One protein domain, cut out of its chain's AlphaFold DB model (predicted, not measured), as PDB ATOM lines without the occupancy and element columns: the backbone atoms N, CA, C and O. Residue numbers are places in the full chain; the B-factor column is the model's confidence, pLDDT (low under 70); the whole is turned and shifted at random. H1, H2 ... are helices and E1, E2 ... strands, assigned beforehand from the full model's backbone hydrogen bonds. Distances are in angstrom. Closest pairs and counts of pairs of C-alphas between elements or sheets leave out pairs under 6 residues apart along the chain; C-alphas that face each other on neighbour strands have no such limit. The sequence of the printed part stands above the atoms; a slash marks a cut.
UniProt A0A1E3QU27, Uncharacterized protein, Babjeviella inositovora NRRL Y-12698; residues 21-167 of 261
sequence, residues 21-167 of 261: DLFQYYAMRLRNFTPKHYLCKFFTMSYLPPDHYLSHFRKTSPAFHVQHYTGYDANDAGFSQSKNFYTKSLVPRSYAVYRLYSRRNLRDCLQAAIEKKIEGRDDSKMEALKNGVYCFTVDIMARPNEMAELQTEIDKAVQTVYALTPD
ATOM      1  N   ASP A  21     271.057  91.896 263.931       95.31
ATOM      2  CA  ASP A  21     271.821  90.863 263.219       95.31
ATOM      3  C   ASP A  21     271.045  89.545 263.103       95.31
ATOM      4  O   ASP A  21     271.023  88.899 262.057       95.31
ATOM      5  N   LEU A  22     270.311  89.179 264.157       96.12
ATOM      6  CA  LEU A  22     269.472  87.978 264.157       96.12
ATOM      7  C   LEU A  22     268.217  88.139 263.305       96.12
ATOM      8  O   LEU A  22     267.762  87.180 262.678       96.12
ATOM      9  N   PHE A  23     267.682  89.356 263.245       96.56
ATOM     10  CA  PHE A  23     266.617  89.680 262.311       96.56
ATOM     11  C   PHE A  23     267.104  89.693 260.859       96.56
ATOM     12  O   PHE A  23     266.385  89.248 259.972       96.56
ATOM     13  N   GLN A  24     268.325  90.155 260.598       95.88
ATOM     14  CA  GLN A  24     268.915  90.108 259.265       95.88
ATOM     15  C   GLN A  24     269.093  88.655 258.806       95.88
ATOM     16  O   GLN A  24     268.709  88.316 257.687       95.88
ATOM     17  N   TYR A  25     269.569  87.775 259.693       96.31
ATOM     18  CA  TYR A  25     269.611  86.334 259.432       96.31
ATOM     19  C   TYR A  25     268.215  85.775 259.091       96.31
ATOM     20  O   TYR A  25     268.064  85.079 258.084       96.31
ATOM     21  N   TYR A  26     267.180  86.135 259.867       96.69
ATOM     22  CA  TYR A  26     265.783  85.776 259.569       96.69
ATOM     23  C   TYR A  26     265.380  86.235 258.163       96.69
ATOM     24  O   TYR A  26     264.892  85.437 257.358       96.69
ATOM     25  N   ALA A  27     265.608  87.515 257.864       95.00
ATOM     26  CA  ALA A  27     265.198  88.147 256.620       95.00
ATOM     27  C   ALA A  27     265.834  87.474 255.395       95.00
ATOM     28  O   ALA A  27     265.158  87.304 254.384       95.00
ATOM     29  N   MET A  28     267.100  87.061 255.501       94.88
ATOM     30  CA  MET A  28     267.851  86.440 254.407       94.88
ATOM     31  C   MET A  28     267.558  84.948 254.218       94.88
ATOM     32  O   MET A  28     267.642  84.451 253.098       94.88
ATOM     33  N   ARG A  29     267.270  84.208 255.295       93.94
ATOM     34  CA  ARG A  29     267.208  82.733 255.252       93.94
ATOM     35  C   ARG A  29     265.803  82.165 255.383       93.94
ATOM     36  O   ARG A  29     265.535  81.094 254.844       93.94
ATOM     37  N   LEU A  30     264.939  82.831 256.142       94.50
ATOM     38  CA  LEU A  30     263.718  82.221 256.672       94.50
ATOM     39  C   LEU A  30     262.442  82.954 256.271       94.50
ATOM     40  O   LEU A  30     261.400  82.314 256.187       94.50
ATOM     41  N   ARG A  31     262.524  84.249 255.939       93.75
ATOM     42  CA  ARG A  31     261.362  85.082 255.578       93.75
ATOM     43  C   ARG A  31     260.459  84.452 254.514       93.75
ATOM     44  O   ARG A  31     259.245  84.518 254.652       93.75
ATOM     45  N   ASN A  32     261.032  83.826 253.487       90.69
ATOM     46  CA  ASN A  32     260.261  83.213 252.395       90.69
ATOM     47  C   ASN A  32     259.451  81.980 252.834       90.69
ATOM     48  O   ASN A  32     258.526  81.582 252.138       90.69
ATOM     49  N   PHE A  33     259.786  81.384 253.980       90.50
ATOM     50  CA  PHE A  33     259.070  80.245 254.564       90.50
ATOM     51  C   PHE A  33     258.068  80.671 255.640       90.50
ATOM     52  O   PHE A  33     257.359  79.830 256.188       90.50
ATOM     53  N   THR A  34     258.028  81.960 255.977       94.69
ATOM     54  CA  THR A  34     257.113  82.489 256.981       94.69
ATOM     55  C   THR A  34     255.803  82.902 256.315       94.69
ATOM     56  O   THR A  34     255.817  83.754 255.424       94.69
ATOM     57  N   PRO A  35     254.654  82.362 256.756       96.06
ATOM     58  CA  PRO A  35     253.376  82.751 256.196       96.06
ATOM     59  C   PRO A  35     253.053  84.217 256.501       96.06
ATOM     60  O   PRO A  35     253.388  84.786 257.553       96.06
ATOM     61  N   LYS A  36     252.368  84.838 255.545       96.50
ATOM     62  CA  LYS A  36     251.715  86.133 255.720       96.50
ATOM     63  C   LYS A  36     250.390  85.854 256.419       96.50
ATOM     64  O   LYS A  36     249.543  85.169 255.862       96.50
ATOM     65  N   HIS A  37     250.250  86.323 257.652       96.81
ATOM     66  CA  HIS A  37     249.069  86.048 258.473       96.81
ATOM     67  C   HIS A  37     247.969  87.082 258.246       96.81
ATOM     68  O   HIS A  37     246.799  86.791 258.449       96.81
ATOM     69  N   TYR A  38     248.347  88.291 257.831       98.12
ATOM     70  CA  TYR A  38     247.407  89.356 257.520       98.12
ATOM     71  C   TYR A  38     247.927  90.191 256.354       98.12
ATOM     72  O   TYR A  38     249.136  90.410 256.232       98.12
ATOM     73  N   LEU A  39     247.014  90.664 255.515       96.88
ATOM     74  CA  LEU A  39     247.289  91.559 254.401       96.88
ATOM     75  C   LEU A  39     246.167  92.590 254.329       96.88
ATOM     76  O   LEU A  39     244.994  92.228 254.289       96.88
ATOM     77  N   CYS A  40     246.537  93.860 254.267       94.75
ATOM     78  CA  CYS A  40     245.634  94.951 253.936       94.75
ATOM     79  C   CYS A  40     246.359  95.969 253.055       94.75
ATOM     80  O   CYS A  40     247.537  95.806 252.736       94.75
ATOM     81  N   LYS A  41     245.672  97.058 252.699       91.12
ATOM     82  CA  LYS A  41     246.260  98.127 251.881       91.12
ATOM     83  C   LYS A  41     247.492  98.781 252.523       91.12
ATOM     84  O   LYS A  41     248.376  99.243 251.819       91.12
ATOM     85  N   PHE A  42     247.572  98.832 253.857       92.56
ATOM     86  CA  PHE A  42     248.671  99.506 254.557       92.56
ATOM     87  C   PHE A  42     249.901  98.619 254.732       92.56
ATOM     88  O   PHE A  42     251.032  99.112 254.695       92.56
ATOM     89  N   PHE A  43     249.699  97.330 254.999       95.19
ATOM     90  CA  PHE A  43     250.785  96.428 255.336       95.19
ATOM     91  C   PHE A  43     250.430  94.960 255.118       95.19
ATOM     92  O   PHE A  43     249.288  94.517 255.245       95.19
ATOM     93  N   THR A  44     251.490  94.182 254.958       96.19
ATOM     94  CA  THR A  44     251.508  92.743 255.163       96.19
ATOM     95  C   THR A  44     252.092  92.440 256.543       96.19
ATOM     96  O   THR A  44     253.147  92.968 256.902       96.19
ATOM     97  N   MET A  45     251.459  91.561 257.319       97.94
ATOM     98  CA  MET A  45     251.949  91.137 258.630       97.94
ATOM     99  C   MET A  45     252.258  89.640 258.660       97.94
ATOM    100  O   MET A  45     251.444  88.803 258.268       97.94
ATOM    101  N   SER A  46     253.415  89.304 259.220       97.88
ATOM    102  CA  SER A  46     253.751  87.955 259.669       97.88
ATOM    103  C   SER A  46     253.920  87.949 261.183       97.88
ATOM    104  O   SER A  46     254.496  88.877 261.756       97.88
ATOM    105  N   TYR A  47     253.456  86.886 261.829       97.88
ATOM    106  CA  TYR A  47     253.648  86.656 263.251       97.88
ATOM    107  C   TYR A  47     254.577  85.464 263.471       97.88
ATOM    108  O   TYR A  47     254.402  84.405 262.868       97.88
ATOM    109  N   LEU A  48     255.581  85.649 264.326       97.38
ATOM    110  CA  LEU A  48     256.491  84.597 264.764       97.38
ATOM    111  C   LEU A  48     256.106  84.217 266.203       97.38
ATOM    112  O   LEU A  48     256.285  85.047 267.103       97.38
ATOM    113  N   PRO A  49     255.574  83.006 266.445       95.94
ATOM    114  CA  PRO A  49     255.137  82.588 267.776       95.94
ATOM    115  C   PRO A  49     256.318  82.437 268.748       95.94
ATOM    116  O   PRO A  49     257.474  82.472 268.314       95.94
ATOM    117  N   PRO A  50     256.063  82.250 270.057       94.19
ATOM    118  CA  PRO A  50     257.114  82.114 271.068       94.19
ATOM    119  C   PRO A  50     258.165  81.046 270.765       94.19
ATOM    120  O   PRO A  50     259.331  81.260 271.082       94.19
ATOM    121  N   ASP A  51     257.760  79.956 270.113       92.75
ATOM    122  CA  ASP A  51     258.627  78.819 269.787       92.75
ATOM    123  C   ASP A  51     259.466  79.031 268.518       92.75
ATOM    124  O   ASP A  51     260.342  78.227 268.193       92.75
ATOM    125  N   HIS A  52     259.228  80.106 267.767       95.00
ATOM    126  CA  HIS A  52     260.063  80.449 266.622       95.00
ATOM    127  C   HIS A  52     261.426  80.976 267.092       95.00
ATOM    128  O   HIS A  52     261.497  81.815 267.988       95.00
ATOM    129  N   TYR A  53     262.521  80.569 266.442       94.62
ATOM    130  CA  TYR A  53     263.878  80.867 266.916       94.62
ATOM    131  C   TYR A  53     264.123  82.366 267.195       94.62
ATOM    132  O   TYR A  53     264.701  82.738 268.216       94.62
ATOM    133  N   LEU A  54     263.630  83.245 266.311       95.81
ATOM    134  CA  LEU A  54     263.803  84.697 266.415       95.81
ATOM    135  C   LEU A  54     263.091  85.287 267.643       95.81
ATOM    136  O   LEU A  54     263.529  86.296 268.197       95.81
ATOM    137  N   SER A  55     262.021  84.635 268.098       95.38
ATOM    138  CA  SER A  55     261.267  85.020 269.283       95.38
ATOM    139  C   SER A  55     262.110  84.870 270.556       95.38
ATOM    140  O   SER A  55     261.917  85.634 271.494       95.38
ATOM    141  N   HIS A  56     263.135  84.020 270.597       92.69
ATOM    142  CA  HIS A  56     264.042  83.967 271.754       92.69
ATOM    143  C   HIS A  56     264.946  85.204 271.888       92.69
ATOM    144  O   HIS A  56     265.518  85.443 272.949       92.69
ATOM    145  N   PHE A  57     265.040  86.032 270.844       95.12
ATOM    146  CA  PHE A  57     265.928  87.196 270.777       95.12
ATOM    147  C   PHE A  57     265.160  88.522 270.739       95.12
ATOM    148  O   PHE A  57     265.548  89.501 270.090       95.12
ATOM    149  N   ARG A  58     264.031  88.556 271.440       94.69
ATOM    150  CA  ARG A  58     263.230  89.761 271.642       94.69
ATOM    151  C   ARG A  58     263.891  90.705 272.643       94.69
ATOM    152  O   ARG A  58     264.494  90.274 273.618       94.69
ATOM    153  N   LYS A  59     263.721  92.015 272.443       93.88
ATOM    154  CA  LYS A  59     264.089  93.030 273.449       93.88
ATOM    155  C   LYS A  59     262.943  93.345 274.416       93.88
ATOM    156  O   LYS A  59     263.194  93.942 275.458       93.88
ATOM    157  N   THR A  60     261.710  92.992 274.050       93.88
ATOM    158  CA  THR A  60     260.476  93.154 274.836       93.88
ATOM    159  C   THR A  60     259.488  92.041 274.501       93.88
ATOM    160  O   THR A  60     259.598  91.400 273.460       93.88
ATOM    161  N   SER A  61     258.503  91.828 275.367       91.38
ATOM    162  CA  SER A  61     257.379  90.922 275.134       91.38
ATOM    163  C   SER A  61     256.096  91.763 275.084       91.38
ATOM    164  O   SER A  61     255.706  92.282 276.133       91.38
ATOM    165  N   PRO A  62     255.490  92.016 273.907       94.12
ATOM    166  CA  PRO A  62     255.857  91.573 272.549       94.12
ATOM    167  C   PRO A  62     257.035  92.307 271.929       94.12
ATOM    168  O   PRO A  62     257.493  93.337 272.431       94.12
ATOM    169  N   ALA A  63     257.529  91.758 270.819       96.50
ATOM    170  CA  ALA A  63     258.491  92.429 269.960       96.50
ATOM    171  C   ALA A  63     257.890  92.792 268.604       96.50
ATOM    172  O   ALA A  63     256.999  92.123 268.086       96.50
ATOM    173  N   PHE A  64     258.431  93.852 268.017       95.88
ATOM    174  CA  PHE A  64     257.896  94.475 266.817       95.88
ATOM    175  C   PHE A  64     259.006  94.874 265.845       95.88
ATOM    176  O   PHE A  64     259.984  95.531 266.220       95.88
ATOM    177  N   HIS A  65     258.840  94.508 264.580       96.56
ATOM    178  CA  HIS A  65     259.739  94.885 263.501       96.56
ATOM    179  C   HIS A  65     258.956  95.445 262.310       96.56
ATOM    180  O   HIS A  65     257.882  94.949 261.981       96.56
ATOM    181  N   VAL A  66     259.521  96.463 261.656       95.12
ATOM    182  CA  VAL A  66     258.948  97.104 260.467       95.12
ATOM    183  C   VAL A  66     259.981  97.107 259.360       95.12
ATOM    184  O   VAL A  66     261.068  97.658 259.534       95.12
ATOM    185  N   GLN A  67     259.606  96.532 258.230       92.62
ATOM    186  CA  GLN A  67     260.280  96.668 256.950       92.62
ATOM    187  C   GLN A  67     259.423  97.545 256.040       92.62
ATOM    188  O   GLN A  67     258.197  97.536 256.125       92.62
ATOM    189  N   HIS A  68     260.061  98.284 255.145       87.88
ATOM    190  CA  HIS A  68     259.383  99.057 254.110       87.88
ATOM    191  C   HIS A  68     259.679  98.386 252.775       87.88
ATOM    192  O   HIS A  68     260.848  98.203 252.437       87.88
ATOM    193  N   TYR A  69     258.644  97.971 252.044       75.88
ATOM    194  CA  TYR A  69     258.834  97.413 250.705       75.88
ATOM    195  C   TYR A  69     259.266  98.520 249.733       75.88
ATOM    196  O   TYR A  69     258.838  99.666 249.881       75.88
ATOM    197  N   THR A  70     260.115  98.200 248.757       64.88
ATOM    198  CA  THR A  70     260.666  99.170 247.793       64.88
ATOM    199  C   THR A  70     259.820  99.329 246.527       64.88
ATOM    200  O   THR A  70     260.182 100.128 245.683       64.88
ATOM    201  N   GLY A  71     258.725  98.575 246.374       56.47
ATOM    202  CA  GLY A  71     258.025  98.430 245.088       56.47
ATOM    203  C   GLY A  71     256.866  99.387 244.783       56.47
ATOM    204  O   GLY A  71     256.309  99.275 243.701       56.47
ATOM    205  N   TYR A  72     256.483 100.297 245.687       54.88
ATOM    206  CA  TYR A  72     255.419 101.279 245.416       54.88
ATOM    207  C   TYR A  72     255.970 102.701 245.552       54.88
ATOM    208  O   TYR A  72     256.108 103.228 246.662       54.88
ATOM    209  N   ASP A  73     256.291 103.299 244.402       54.56
ATOM    210  CA  ASP A  73     256.852 104.651 244.242       54.56
ATOM    211  C   ASP A  73     255.831 105.777 244.452       54.56
ATOM    212  O   ASP A  73     256.118 106.937 244.194       54.56
ATOM    213  N   ALA A  74     254.631 105.451 244.921       54.09
ATOM    214  CA  ALA A  74     253.643 106.395 245.406       54.09
ATOM    215  C   ALA A  74     252.668 105.601 246.276       54.09
ATOM    216  O   ALA A  74     252.265 104.506 245.902       54.09
ATOM    217  N   ASN A  75     252.278 106.123 247.436       56.56
ATOM    218  CA  ASN A  75     251.162 105.593 248.228       56.56
ATOM    219  C   ASN A  75     249.828 105.775 247.451       56.56
ATOM    220  O   ASN A  75     249.007 106.588 247.866       56.56
ATOM    221  N   ASP A  76     249.665 105.130 246.292       52.25
ATOM    222  CA  ASP A  76     248.540 105.260 245.345       52.25
ATOM    223  C   ASP A  76     248.194 106.694 244.892       52.25
ATOM    224  O   ASP A  76     247.134 106.956 244.324       52.25
ATOM    225  N   ALA A  77     249.087 107.663 245.103       51.62
ATOM    226  CA  ALA A  77     248.887 109.007 244.583       51.62
ATOM    227  C   ALA A  77     249.189 109.006 243.079       51.62
ATOM    228  O   ALA A  77     250.345 108.880 242.676       51.62
ATOM    229  N   GLY A  78     248.151 109.172 242.254       45.03
ATOM    230  CA  GLY A  78     248.320 109.538 240.851       45.03
ATOM    231  C   GLY A  78     249.298 110.711 240.719       45.03
ATOM    232  O   GLY A  78     249.349 111.590 241.579       45.03
ATOM    233  N   PHE A  79     250.087 110.690 239.648       41.47
ATOM    234  CA  PHE A  79     251.243 111.538 239.314       41.47
ATOM    235  C   PHE A  79     251.001 113.074 239.256       41.47
ATOM    236  O   PHE A  79     251.716 113.787 238.554       41.47
ATOM    237  N   SER A  80     250.024 113.646 239.965       45.19
ATOM    238  CA  SER A  80     249.797 115.093 239.971       45.19
ATOM    239  C   SER A  80     250.659 115.781 241.033       45.19
ATOM    240  O   SER A  80     250.374 115.761 242.235       45.19
ATOM    241  N   GLN A  81     251.730 116.404 240.553       45.91
ATOM    242  CA  GLN A  81     252.634 117.292 241.272       45.91
ATOM    243  C   GLN A  81     251.879 118.274 242.184       45.91
ATOM    244  O   GLN A  81     251.211 119.192 241.711       45.91
ATOM    245  N   SER A  82     252.034 118.150 243.503       40.53
ATOM    246  CA  SER A  82     251.607 119.196 244.438       40.53
ATOM    247  C   SER A  82     252.818 119.909 245.038       40.53
ATOM    248  O   SER A  82     253.831 119.306 245.392       40.53
ATOM    249  N   LYS A  83     252.709 121.237 245.125       43.88
ATOM    250  CA  LYS A  83     253.772 122.202 245.457       43.88
ATOM    251  C   LYS A  83     254.188 122.227 246.942       43.88
ATOM    252  O   LYS A  83     254.932 123.120 247.341       43.88
ATOM    253  N   ASN A  84     253.762 121.269 247.767       48.44
ATOM    254  CA  ASN A  84     254.136 121.209 249.179       48.44
ATOM    255  C   ASN A  84     255.452 120.440 249.368       48.44
ATOM    256  O   ASN A  84     255.705 119.420 248.738       48.44
ATOM    257  N   PHE A  85     256.309 120.883 250.291       44.97
ATOM    258  CA  PHE A  85     257.536 120.149 250.654       44.97
ATOM    259  C   PHE A  85     257.251 118.698 251.106       44.97
ATOM    260  O   PHE A  85     258.106 117.828 250.982       44.97
ATOM    261  N   TYR A  86     256.027 118.435 251.577       48.59
ATOM    262  CA  TYR A  86     255.517 117.115 251.953       48.59
ATOM    263  C   TYR A  86     255.134 116.219 250.761       48.59
ATOM    264  O   TYR A  86     255.037 115.010 250.930       48.59
ATOM    265  N   THR A  87     254.954 116.787 249.567       45.44
ATOM    266  CA  THR A  87     254.491 116.100 248.347       45.44
ATOM    267  C   THR A  87     255.554 116.027 247.249       45.44
ATOM    268  O   THR A  87     255.307 115.471 246.185       45.44
ATOM    269  N   LYS A  88     256.757 116.559 247.498       41.62
ATOM    270  CA  LYS A  88     257.865 116.567 246.529       41.62
ATOM    271  C   LYS A  88     258.672 115.278 246.453       41.62
ATOM    272  O   LYS A  88     259.544 115.190 245.594       41.62
ATOM    273  N   SER A  89     258.426 114.299 247.321       49.84
ATOM    274  CA  SER A  89     259.076 113.009 247.143       49.84
ATOM    275  C   SER A  89     258.093 111.957 246.711       49.84
ATOM    276  O   SER A  89     257.189 111.596 247.460       49.84
ATOM    277  N   LEU A  90     258.356 111.453 245.511       55.75
ATOM    278  CA  LEU A  90     257.745 110.263 244.947       55.75
ATOM    279  C   LEU A  90     257.819 109.115 245.974       55.75
ATOM    280  O   LEU A  90     256.840 108.428 246.218       55.75
ATOM    281  N   VAL A  91     258.904 109.026 246.758       66.06
ATOM    282  CA  VAL A  91     259.128 107.914 247.692       66.06
ATOM    283  C   VAL A  91     259.267 108.405 249.146       66.06
ATOM    284  O   VAL A  91     260.385 108.501 249.664       66.06
ATOM    285  N   PRO A  92     258.164 108.664 249.888       66.50
ATOM    286  CA  PRO A  92     258.212 109.034 251.311       66.50
ATOM    287  C   PRO A  92     259.068 108.079 252.157       66.50
ATOM    288  O   PRO A  92     259.731 108.487 253.108       66.50
ATOM    289  N   ARG A  93     259.139 106.799 251.775       69.69
ATOM    290  CA  ARG A  93     259.952 105.771 252.447       69.69
ATOM    291  C   ARG A  93     261.442 106.069 252.453       69.69
ATOM    292  O   ARG A  93     262.121 105.573 253.348       69.69
ATOM    293  N   SER A  94     261.954 106.872 251.523       74.00
ATOM    294  CA  SER A  94     263.375 107.233 251.455       74.00
ATOM    295  C   SER A  94     263.797 108.154 252.603       74.00
ATOM    296  O   SER A  94     264.963 108.141 253.007       74.00
ATOM    297  N   TYR A  95     262.856 108.847 253.253       80.25
ATOM    298  CA  TYR A  95     263.161 109.750 254.364       80.25
ATOM    299  C   TYR A  95     263.018 109.050 255.708       80.25
ATOM    300  O   TYR A  95     262.007 108.416 256.022       80.25
ATOM    301  N   ALA A  96     264.018 109.258 256.561       83.50
ATOM    302  CA  ALA A  96     264.022 108.737 257.922       83.50
ATOM    303  C   ALA A  96     262.804 109.204 258.738       83.50
ATOM    304  O   ALA A  96     262.278 108.427 259.532       83.50
ATOM    305  N   VAL A  97     262.319 110.431 258.508       83.00
ATOM    306  CA  VAL A  97     261.168 111.012 259.223       83.00
ATOM    307  C   VAL A  97     259.891 110.204 258.982       83.00
ATOM    308  O   VAL A  97     259.215 109.832 259.938       83.00
ATOM    309  N   TYR A  98     259.591 109.850 257.731       83.06
ATOM    310  CA  TYR A  98     258.402 109.067 257.387       83.06
ATOM    311  C   TYR A  98     258.511 107.599 257.832       83.06
ATOM    312  O   TYR A  98     257.539 107.013 258.320       83.06
ATOM    313  N   ARG A  99     259.708 106.998 257.753       87.25
ATOM    314  CA  ARG A  99     259.953 105.659 258.327       87.25
ATOM    315  C   ARG A  99     259.759 105.648 259.842       87.25
ATOM    316  O   ARG A  99     259.181 104.708 260.382       87.25
ATOM    317  N   LEU A 100     260.213 106.695 260.529       87.94
ATOM    318  CA  LEU A 100     260.018 106.853 261.967       87.94
ATOM    319  C   LEU A 100     258.538 107.053 262.313       87.94
ATOM    320  O   LEU A 100     258.052 106.421 263.250       87.94
ATOM    321  N   TYR A 101     257.832 107.886 261.548       87.31
ATOM    322  CA  TYR A 101     256.403 108.149 261.707       87.31
ATOM    323  C   TYR A 101     255.568 106.869 261.565       87.31
ATOM    324  O   TYR A 101     254.882 106.476 262.505       87.31
ATOM    325  N   SER A 102     255.708 106.155 260.442       90.06
ATOM    326  CA  SER A 102     254.999 104.887 260.198       90.06
ATOM    327  C   SER A 102     255.309 103.836 261.264       90.06
ATOM    328  O   SER A 102     254.397 103.229 261.822       90.06
ATOM    329  N   ARG A 103     256.589 103.666 261.622       92.62
ATOM    330  CA  ARG A 103     257.002 102.736 262.680       92.62
ATOM    331  C   ARG A 103     256.362 103.074 264.024       92.62
ATOM    332  O   ARG A 103     255.982 102.162 264.752       92.62
ATOM    333  N   ARG A 104     256.292 104.360 264.372       90.94
ATOM    334  CA  ARG A 104     255.677 104.817 265.619       90.94
ATOM    335  C   ARG A 104     254.186 104.501 265.631       90.94
ATOM    336  O   ARG A 104     253.735 103.858 266.567       90.94
ATOM    337  N   ASN A 105     253.470 104.890 264.585       92.06
ATOM    338  CA  ASN A 105     252.031 104.680 264.474       92.06
ATOM    339  C   ASN A 105     251.664 103.196 264.545       92.06
ATOM    340  O   ASN A 105     250.860 102.808 265.381       92.06
ATOM    341  N   LEU A 106     252.328 102.350 263.749       94.81
ATOM    342  CA  LEU A 106     252.118 100.899 263.778       94.81
ATOM    343  C   LEU A 106     252.376 100.302 265.164       94.81
ATOM    344  O   LEU A 106     251.614  99.461 265.627       94.81
ATOM    345  N   ARG A 107     253.445 100.736 265.840       94.31
ATOM    346  CA  ARG A 107     253.771 100.260 267.186       94.31
ATOM    347  C   ARG A 107     252.713 100.675 268.201       94.31
ATOM    348  O   ARG A 107     252.312  99.851 269.016       94.31
ATOM    349  N   ASP A 108     252.316 101.943 268.179       92.56
ATOM    350  CA  ASP A 108     251.375 102.504 269.144       92.56
ATOM    351  C   ASP A 108     249.987 101.843 268.950       92.56
ATOM    352  O   ASP A 108     249.368 101.417 269.925       92.56
ATOM    353  N   CYS A 109     249.569 101.615 267.699       94.69
ATOM    354  CA  CYS A 109     248.353 100.870 267.373       94.69
ATOM    355  C   CYS A 109     248.422  99.383 267.751       94.69
ATOM    356  O   CYS A 109     247.458  98.849 268.298       94.69
ATOM    357  N   LEU A 110     249.554  98.708 267.509       95.25
ATOM    358  CA  LEU A 110     249.764  97.313 267.917       95.25
ATOM    359  C   LEU A 110     249.691  97.166 269.438       95.25
ATOM    360  O   LEU A 110     249.084  96.228 269.948       95.25
ATOM    361  N   GLN A 111     250.309  98.098 270.164       92.50
ATOM    362  CA  GLN A 111     250.249  98.116 271.617       92.50
ATOM    363  C   GLN A 111     248.805  98.255 272.101       92.50
ATOM    364  O   GLN A 111     248.374  97.466 272.939       92.50
ATOM    365  N   ALA A 112     248.050  99.200 271.531       91.88
ATOM    366  CA  ALA A 112     246.639  99.375 271.843       91.88
ATOM    367  C   ALA A 112     245.821  98.108 271.536       91.88
ATOM    368  O   ALA A 112     245.049  97.681 272.386       91.88
ATOM    369  N   ALA A 113     246.040  97.462 270.387       93.31
ATOM    370  CA  ALA A 113     245.324  96.251 269.982       93.31
ATOM    371  C   ALA A 113     245.586  95.052 270.912       93.31
ATOM    372  O   ALA A 113     244.673  94.302 271.245       93.31
ATOM    373  N   ILE A 114     246.824  94.874 271.383       91.69
ATOM    374  CA  ILE A 114     247.175  93.795 272.322       91.69
ATOM    375  C   ILE A 114     246.603  94.070 273.723       91.69
ATOM    376  O   ILE A 114     246.142  93.146 274.408       91.69
ATOM    377  N   GLU A 115     246.630  95.335 274.156       88.38
ATOM    378  CA  GLU A 115     246.071  95.786 275.437       88.38
ATOM    379  C   GLU A 115     244.540  95.739 275.459       88.38
ATOM    380  O   GLU A 115     243.969  95.394 276.498       88.38
ATOM    381  N   LYS A 116     243.883  96.039 274.327       88.44
ATOM    382  CA  LYS A 116     242.437  95.905 274.131       88.44
ATOM    383  C   LYS A 116     242.069  94.464 274.465       88.44
ATOM    384  O   LYS A 116     242.454  93.519 273.775       88.44
ATOM    385  N   LYS A 117     241.436  94.280 275.624       62.81
ATOM    386  CA  LYS A 117     241.066  92.966 276.147       62.81
ATOM    387  C   LYS A 117     240.176  92.295 275.103       62.81
ATOM    388  O   LYS A 117     239.096  92.792 274.819       62.81
ATOM    389  N   ILE A 118     240.642  91.195 274.524       66.12
ATOM    390  CA  ILE A 118     239.773  90.292 273.771       66.12
ATOM    391  C   ILE A 118     238.871  89.670 274.842       66.12
ATOM    392  O   ILE A 118     239.362  89.045 275.782       66.12
ATOM    393  N   GLU A 119     237.580  89.971 274.807       52.75
ATOM    394  CA  GLU A 119     236.608  89.433 275.759       52.75
ATOM    395  C   GLU A 119     236.535  87.901 275.592       52.75
ATOM    396  O   GLU A 119     236.553  87.401 274.470       52.75
ATOM    397  N   GLY A 120     236.550  87.146 276.701       64.62
ATOM    398  CA  GLY A 120     236.585  85.668 276.685       64.62
ATOM    399  C   GLY A 120     237.982  85.024 276.607       64.62
ATOM    400  O   GLY A 120     238.114  83.892 276.150       64.62
ATOM    401  N   ARG A 121     239.037  85.741 277.021       70.56
ATOM    402  CA  ARG A 121     240.445  85.347 276.828       70.56
ATOM    403  C   ARG A 121     240.855  84.045 277.525       70.56
ATOM    404  O   ARG A 121     240.912  83.969 278.745       70.56
ATOM    405  N   ASP A 122     241.316  83.097 276.717       85.94
ATOM    406  CA  ASP A 122     242.308  82.098 277.119       85.94
ATOM    407  C   ASP A 122     243.649  82.799 277.430       85.94
ATOM    408  O   ASP A 122     244.320  83.328 276.529       85.94
ATOM    409  N   ASP A 123     244.027  82.828 278.711       86.69
ATOM    410  CA  ASP A 123     245.264  83.445 279.205       86.69
ATOM    411  C   ASP A 123     246.522  82.853 278.552       86.69
ATOM    412  O   ASP A 123     247.492  83.577 278.310       86.69
ATOM    413  N   SER A 124     246.499  81.564 278.201       87.19
ATOM    414  CA  SER A 124     247.623  80.884 277.555       87.19
ATOM    415  C   SER A 124     247.879  81.449 276.157       87.19
ATOM    416  O   SER A 124     249.006  81.825 275.818       87.19
ATOM    417  N   LYS A 125     246.815  81.619 275.359       88.06
ATOM    418  CA  LYS A 125     246.910  82.239 274.026       88.06
ATOM    419  C   LYS A 125     247.397  83.678 274.105       88.06
ATOM    420  O   LYS A 125     248.181  84.123 273.268       88.06
ATOM    421  N   MET A 126     246.977  84.407 275.133       89.56
ATOM    422  CA  MET A 126     247.442  85.775 275.331       89.56
ATOM    423  C   MET A 126     248.904  85.874 275.696       89.56
ATOM    424  O   MET A 126     249.599  86.772 275.215       89.56
ATOM    425  N   GLU A 127     249.373  84.958 276.530       90.00
ATOM    426  CA  GLU A 127     250.781  84.878 276.862       90.00
ATOM    427  C   GLU A 127     251.607  84.518 275.624       90.00
ATOM    428  O   GLU A 127     252.667  85.105 275.408       90.00
ATOM    429  N   ALA A 128     251.095  83.651 274.744       89.81
ATOM    430  CA  ALA A 128     251.732  83.375 273.462       89.81
ATOM    431  C   ALA A 128     251.807  84.629 272.569       89.81
ATOM    432  O   ALA A 128     252.892  84.985 272.105       89.81
ATOM    433  N   LEU A 129     250.699  85.364 272.404       91.25
ATOM    434  CA  LEU A 129     250.666  86.615 271.630       91.25
ATOM    435  C   LEU A 129     251.668  87.652 272.136       91.25
ATOM    436  O   LEU A 129     252.370  88.275 271.332       91.25
ATOM    437  N   LYS A 130     251.746  87.833 273.459       92.38
ATOM    438  CA  LYS A 130     252.719  88.730 274.088       92.38
ATOM    439  C   LYS A 130     254.131  88.224 273.867       92.38
ATOM    440  O   LYS A 130     255.005  89.007 273.555       92.38
ATOM    441  N   ASN A 131     254.363  86.922 273.924       93.44
ATOM    442  CA  ASN A 131     255.678  86.337 273.708       93.44
ATOM    443  C   ASN A 131     256.005  86.066 272.230       93.44
ATOM    444  O   ASN A 131     256.851  85.222 271.953       93.44
ATOM    445  N   GLY A 132     255.394  86.765 271.274       95.69
ATOM    446  CA  GLY A 132     255.723  86.640 269.851       95.69
ATOM    447  C   GLY A 132     256.510  87.821 269.277       95.69
ATOM    448  O   GLY A 132     256.815  88.806 269.961       95.69
ATOM    449  N   VAL A 133     256.827  87.724 267.986       97.81
ATOM    450  CA  VAL A 133     257.376  88.822 267.176       97.81
ATOM    451  C   VAL A 133     256.407  89.154 266.052       97.81
ATOM    452  O   VAL A 133     256.094  88.303 265.224       97.81
ATOM    453  N   TYR A 134     255.993  90.413 265.976       98.00
ATOM    454  CA  TYR A 134     255.181  90.929 264.879       98.00
ATOM    455  C   TYR A 134     256.088  91.595 263.848       98.00
ATOM    456  O   TYR A 134     256.837  92.522 264.169       98.00
ATOM    457  N   CYS A 135     256.052  91.104 262.614       97.75
ATOM    458  CA  CYS A 135     256.837  91.610 261.496       97.75
ATOM    459  C   CYS A 135     255.906  92.244 260.466       97.75
ATOM    460  O   CYS A 135     255.165  91.544 259.781       97.75
ATOM    461  N   PHE A 136     255.973  93.564 260.347       96.94
ATOM    462  CA  PHE A 136     255.211  94.334 259.374       96.94
ATOM    463  C   PHE A 136     256.082  94.629 258.158       96.94
ATOM    464  O   PHE A 136     257.214  95.091 258.300       96.94
ATOM    465  N   THR A 137     255.544  94.398 256.969       94.56
ATOM    466  CA  THR A 137     256.043  94.967 255.719       94.56
ATOM    467  C   THR A 137     255.060  96.055 255.312       94.56
ATOM    468  O   THR A 137     253.910  95.756 255.027       94.56
ATOM    469  N   VAL A 138     255.484  97.317 255.368       92.19
ATOM    470  CA  VAL A 138     254.627  98.462 255.041       92.19
ATOM    471  C   VAL A 138     254.509  98.581 253.532       92.19
ATOM    472  O   VAL A 138     255.525  98.726 252.846       92.19
ATOM    473  N   ASP A 139     253.268  98.571 253.063       87.62
ATOM    474  CA  ASP A 139     252.871  98.636 251.660       87.62
ATOM    475  C   ASP A 139     252.285 100.001 251.304       87.62
ATOM    476  O   ASP A 139     252.545 100.468 250.202       87.62
ATOM    477  N   ILE A 140     251.638 100.703 252.243       86.00
ATOM    478  CA  ILE A 140     251.206 102.108 252.119       86.00
ATOM    479  C   ILE A 140     251.334 102.796 253.488       86.00
ATOM    480  O   ILE A 140     250.970 102.230 254.520       86.00
ATOM    481  N   MET A 141     251.852 104.031 253.534       85.19
ATOM    482  CA  MET A 141     251.852 104.802 254.787       85.19
ATOM    483  C   MET A 141     250.492 105.457 255.026       85.19
ATOM    484  O   MET A 141     250.081 106.306 254.240       85.19
ATOM    485  N   ALA A 142     249.849 105.120 256.145       87.81
ATOM    486  CA  ALA A 142     248.601 105.752 256.554       87.81
ATOM    487  C   ALA A 142     248.779 107.262 256.777       87.81
ATOM    488  O   ALA A 142     249.716 107.708 257.454       87.81
ATOM    489  N   ARG A 143     247.856 108.045 256.218       85.50
ATOM    490  CA  ARG A 143     247.741 109.487 256.444       85.50
ATOM    491  C   ARG A 143     247.073 109.768 257.798       85.50
ATOM    492  O   ARG A 143     246.400 108.894 258.343       85.50
ATOM    493  N   PRO A 144     247.192 110.991 258.350       85.75
ATOM    494  CA  PRO A 144     246.561 111.337 259.626       85.75
ATOM    495  C   PRO A 144     245.047 111.065 259.691       85.75
ATOM    496  O   PRO A 144     244.558 110.622 260.725       85.75
ATOM    497  N   ASN A 145     244.315 111.274 258.593       87.56
ATOM    498  CA  ASN A 145     242.877 110.997 258.490       87.56
ATOM    499  C   ASN A 145     242.538 109.500 258.350       87.56
ATOM    500  O   ASN A 145     241.382 109.127 258.505       87.56
ATOM    501  N   GLU A 146     243.526 108.642 258.089       90.12
ATOM    502  CA  GLU A 146     243.377 107.185 257.941       90.12
ATOM    503  C   GLU A 146     243.812 106.428 259.206       90.12
ATOM    504  O   GLU A 146     243.800 105.202 259.244       90.12
ATOM    505  N   MET A 147     244.206 107.138 260.269       92.31
ATOM    506  CA  MET A 147     244.731 106.523 261.492       92.31
ATOM    507  C   MET A 147     243.712 105.637 262.216       92.31
ATOM    508  O   MET A 147     244.095 104.622 262.797       92.31
ATOM    509  N   ALA A 148     242.426 105.993 262.165       95.19
ATOM    510  CA  ALA A 148     241.357 105.159 262.709       95.19
ATOM    511  C   ALA A 148     241.227 103.842 261.927       95.19
ATOM    512  O   ALA A 148     241.146 102.774 262.526       95.19
ATOM    513  N   GLU A 149     241.298 103.912 260.597       96.12
ATOM    514  CA  GLU A 149     241.267 102.735 259.729       96.12
ATOM    515  C   GLU A 149     242.500 101.849 259.952       96.12
ATOM    516  O   GLU A 149     242.368 100.637 260.102       96.12
ATOM    517  N   LEU A 150     243.693 102.445 260.071       96.00
ATOM    518  CA  LEU A 150     244.916 101.716 260.411       96.00
ATOM    519  C   LEU A 150     244.767 100.947 261.734       96.00
ATOM    520  O   LEU A 150     245.181  99.791 261.816       96.00
ATOM    521  N   GLN A 151     244.176 101.570 262.759       97.12
ATOM    522  CA  GLN A 151     243.912 100.900 264.033       97.12
ATOM    523  C   GLN A 151     242.957  99.716 263.852       97.12
ATOM    524  O   GLN A 151     243.239  98.638 264.366       97.12
ATOM    525  N   THR A 152     241.864  99.884 263.101       97.06
ATOM    526  CA  THR A 152     240.916  98.800 262.805       97.06
ATOM    527  C   THR A 152     241.595  97.626 262.098       97.06
ATOM    528  O   THR A 152     241.362  96.473 262.456       97.06
ATOM    529  N   GLU A 153     242.468  97.895 261.127       97.94
ATOM    530  CA  GLU A 153     243.211  96.855 260.408       97.94
ATOM    531  C   GLU A 153     244.226  96.131 261.307       97.94
ATOM    532  O   GLU A 153     244.413  94.922 261.189       97.94
ATOM    533  N   ILE A 154     244.850  96.836 262.255       97.50
ATOM    534  CA  ILE A 154     245.741  96.215 263.246       97.50
ATOM    535  C   ILE A 154     244.959  95.369 264.255       97.50
ATOM    536  O   ILE A 154     245.409  94.275 264.591       97.50
ATOM    537  N   ASP A 155     243.789  95.830 264.704       96.00
ATOM    538  CA  ASP A 155     242.906  95.055 265.581       96.00
ATOM    539  C   ASP A 155     242.519  93.725 264.908       96.00
ATOM    540  O   ASP A 155     242.653  92.660 265.515       96.00
ATOM    541  N   LYS A 156     242.127  93.769 263.625       96.69
ATOM    542  CA  LYS A 156     241.853  92.568 262.820       96.69
ATOM    543  C   LYS A 156     243.081  91.669 262.712       96.69
ATOM    544  O   LYS A 156     242.967  90.472 262.951       96.69
ATOM    545  N   ALA A 157     244.255  92.231 262.422       97.50
ATOM    546  CA  ALA A 157     245.494  91.469 262.307       97.50
ATOM    547  C   ALA A 157     245.844  90.724 263.609       97.50
ATOM    548  O   ALA A 157     246.186  89.540 263.575       97.50
ATOM    549  N   VAL A 158     245.718  91.382 264.768       96.00
ATOM    550  CA  VAL A 158     245.928  90.749 266.082       96.00
ATOM    551  C   VAL A 158     244.880  89.668 266.342       96.00
ATOM    552  O   VAL A 158     245.239  88.590 266.817       96.00
ATOM    553  N   GLN A 159     243.616  89.905 265.983       94.50
ATOM    554  CA  GLN A 159     242.553  88.909 266.115       94.50
ATOM    555  C   GLN A 159     242.800  87.677 265.232       94.50
ATOM    556  O   GLN A 159     242.597  86.551 265.686       94.50
ATOM    557  N   THR A 160     243.296  87.860 264.004       95.81
ATOM    558  CA  THR A 160     243.690  86.752 263.123       95.81
ATOM    559  C   THR A 160     244.780  85.903 263.765       95.81
ATOM    560  O   THR A 160     244.691  84.680 263.741       95.81
ATOM    561  N   VAL A 161     245.781  86.530 264.392       95.44
ATOM    562  CA  VAL A 161     246.838  85.796 265.104       95.44
ATOM    563  C   VAL A 161     246.292  85.100 266.355       95.44
ATOM    564  O   VAL A 161     246.675  83.968 266.634       95.44
ATOM    565  N   TYR A 162     245.378  85.734 267.094       93.69
ATOM    566  CA  TYR A 162     244.728  85.133 268.264       93.69
ATOM    567  C   TYR A 162     243.930  83.868 267.914       93.69
ATOM    568  O   TYR A 162     243.882  82.918 268.698       93.69
ATOM    569  N   ALA A 163     243.316  83.853 266.729       93.25
ATOM    570  CA  ALA A 163     242.544  82.726 266.225       93.25
ATOM    571  C   ALA A 163     243.410  81.542 265.748       93.25
ATOM    572  O   ALA A 163     242.864  80.465 265.510       93.25
ATOM    573  N   LEU A 164     244.735  81.705 265.625       93.00
ATOM    574  CA  LEU A 164     245.624  80.621 265.202       93.00
ATOM    575  C   LEU A 164     245.616  79.476 266.219       93.00
ATOM    576  O   LEU A 164     245.724  79.668 267.432       93.00
ATOM    577  N   THR A 165     245.523  78.259 265.698       89.75
ATOM    578  CA  THR A 165     245.618  77.019 266.472       89.75
ATOM    579  C   THR A 165     247.059  76.502 266.497       89.75
ATOM    580  O   THR A 165     247.851  76.876 265.632       89.75
ATOM    581  N   PRO A 166     247.423  75.611 267.439       86.81
ATOM    582  CA  PRO A 166     248.731  74.950 267.440       86.81
ATOM    583  C   PRO A 166     249.116  74.338 266.082       86.81
ATOM    584  O   PRO A 166     250.247  74.505 265.628       86.81
ATOM    585  N   ASP A 167     248.152  73.735 265.383       87.88
ATOM    586  CA  ASP A 167     248.344  73.137 264.053       87.88
ATOM    587  C   ASP A 167     248.722  74.170 262.982       87.88
ATOM    588  O   ASP A 167     249.474  73.874 262.048       87.88
TER     589      ASP A 167
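This is residues 21 to 167 of the 261 residues of an uncharacterized protein of Babjeviella inositovora NRRL Y-12698 (UniProt A0A1E3QU27). A small three-stranded sheet has two long helices, H3 and H5, crossing each other over one face, while a long loop, residues 69 to 95, makes one end of the longest axis. Short H1 and H2 pair up near one end of the strands, and H4 packs on H5. The 147 printed residues include five helices and three strands, in order H1 E1 H2 E2 H3 H4 E3 H5; the mixed sheet runs E1 E3 E2. The class is mixed, helices and strands; the whole is compact, radius of gyration of the C-alphas 16.3 A, spans 53 by 36 by 25 A.

The strands are E1, residues 43 to 48, E3, 133 to 138, and E2, 63 to 68. H3, 96 to 115, spans 28.2 A; H5, 144 to 162, spans 27.7 A and ends at C-alpha 162 (244.728, 85.133, 268.264). H1, 21 to 29, begins at C-alpha 21 (271.821, 90.863, 263.219); H2 is 53 to 57 and H4 123 to 130.

E3 is antiparallel to E1 (N 46 to O 135, 2.9 A) and parallel to E2 (N 67 to O 136, 2.8 A). H3 and H5, on the same face in two layers, helices over a sheet, touch at Ala 113 and Asp 155, C-alphas 5.2 A apart, at a steep tilt of 50 degrees. E2, H3 H4, E3 form a strand-helix-strand unit, parallel strands joined through helices, with a left-handed crossover. Every O i to N i+4 pair is within hydrogen-bond range in H1, H3 and H4; H5 has 13 of 15, H2 0 of 1 but 2 of 2 O i to N i+3.

The printed part has no cut. Links H1 to E1 and E2 to H3 are long. Residues 70 to 93 and 117 to 120 have pLDDT under 70.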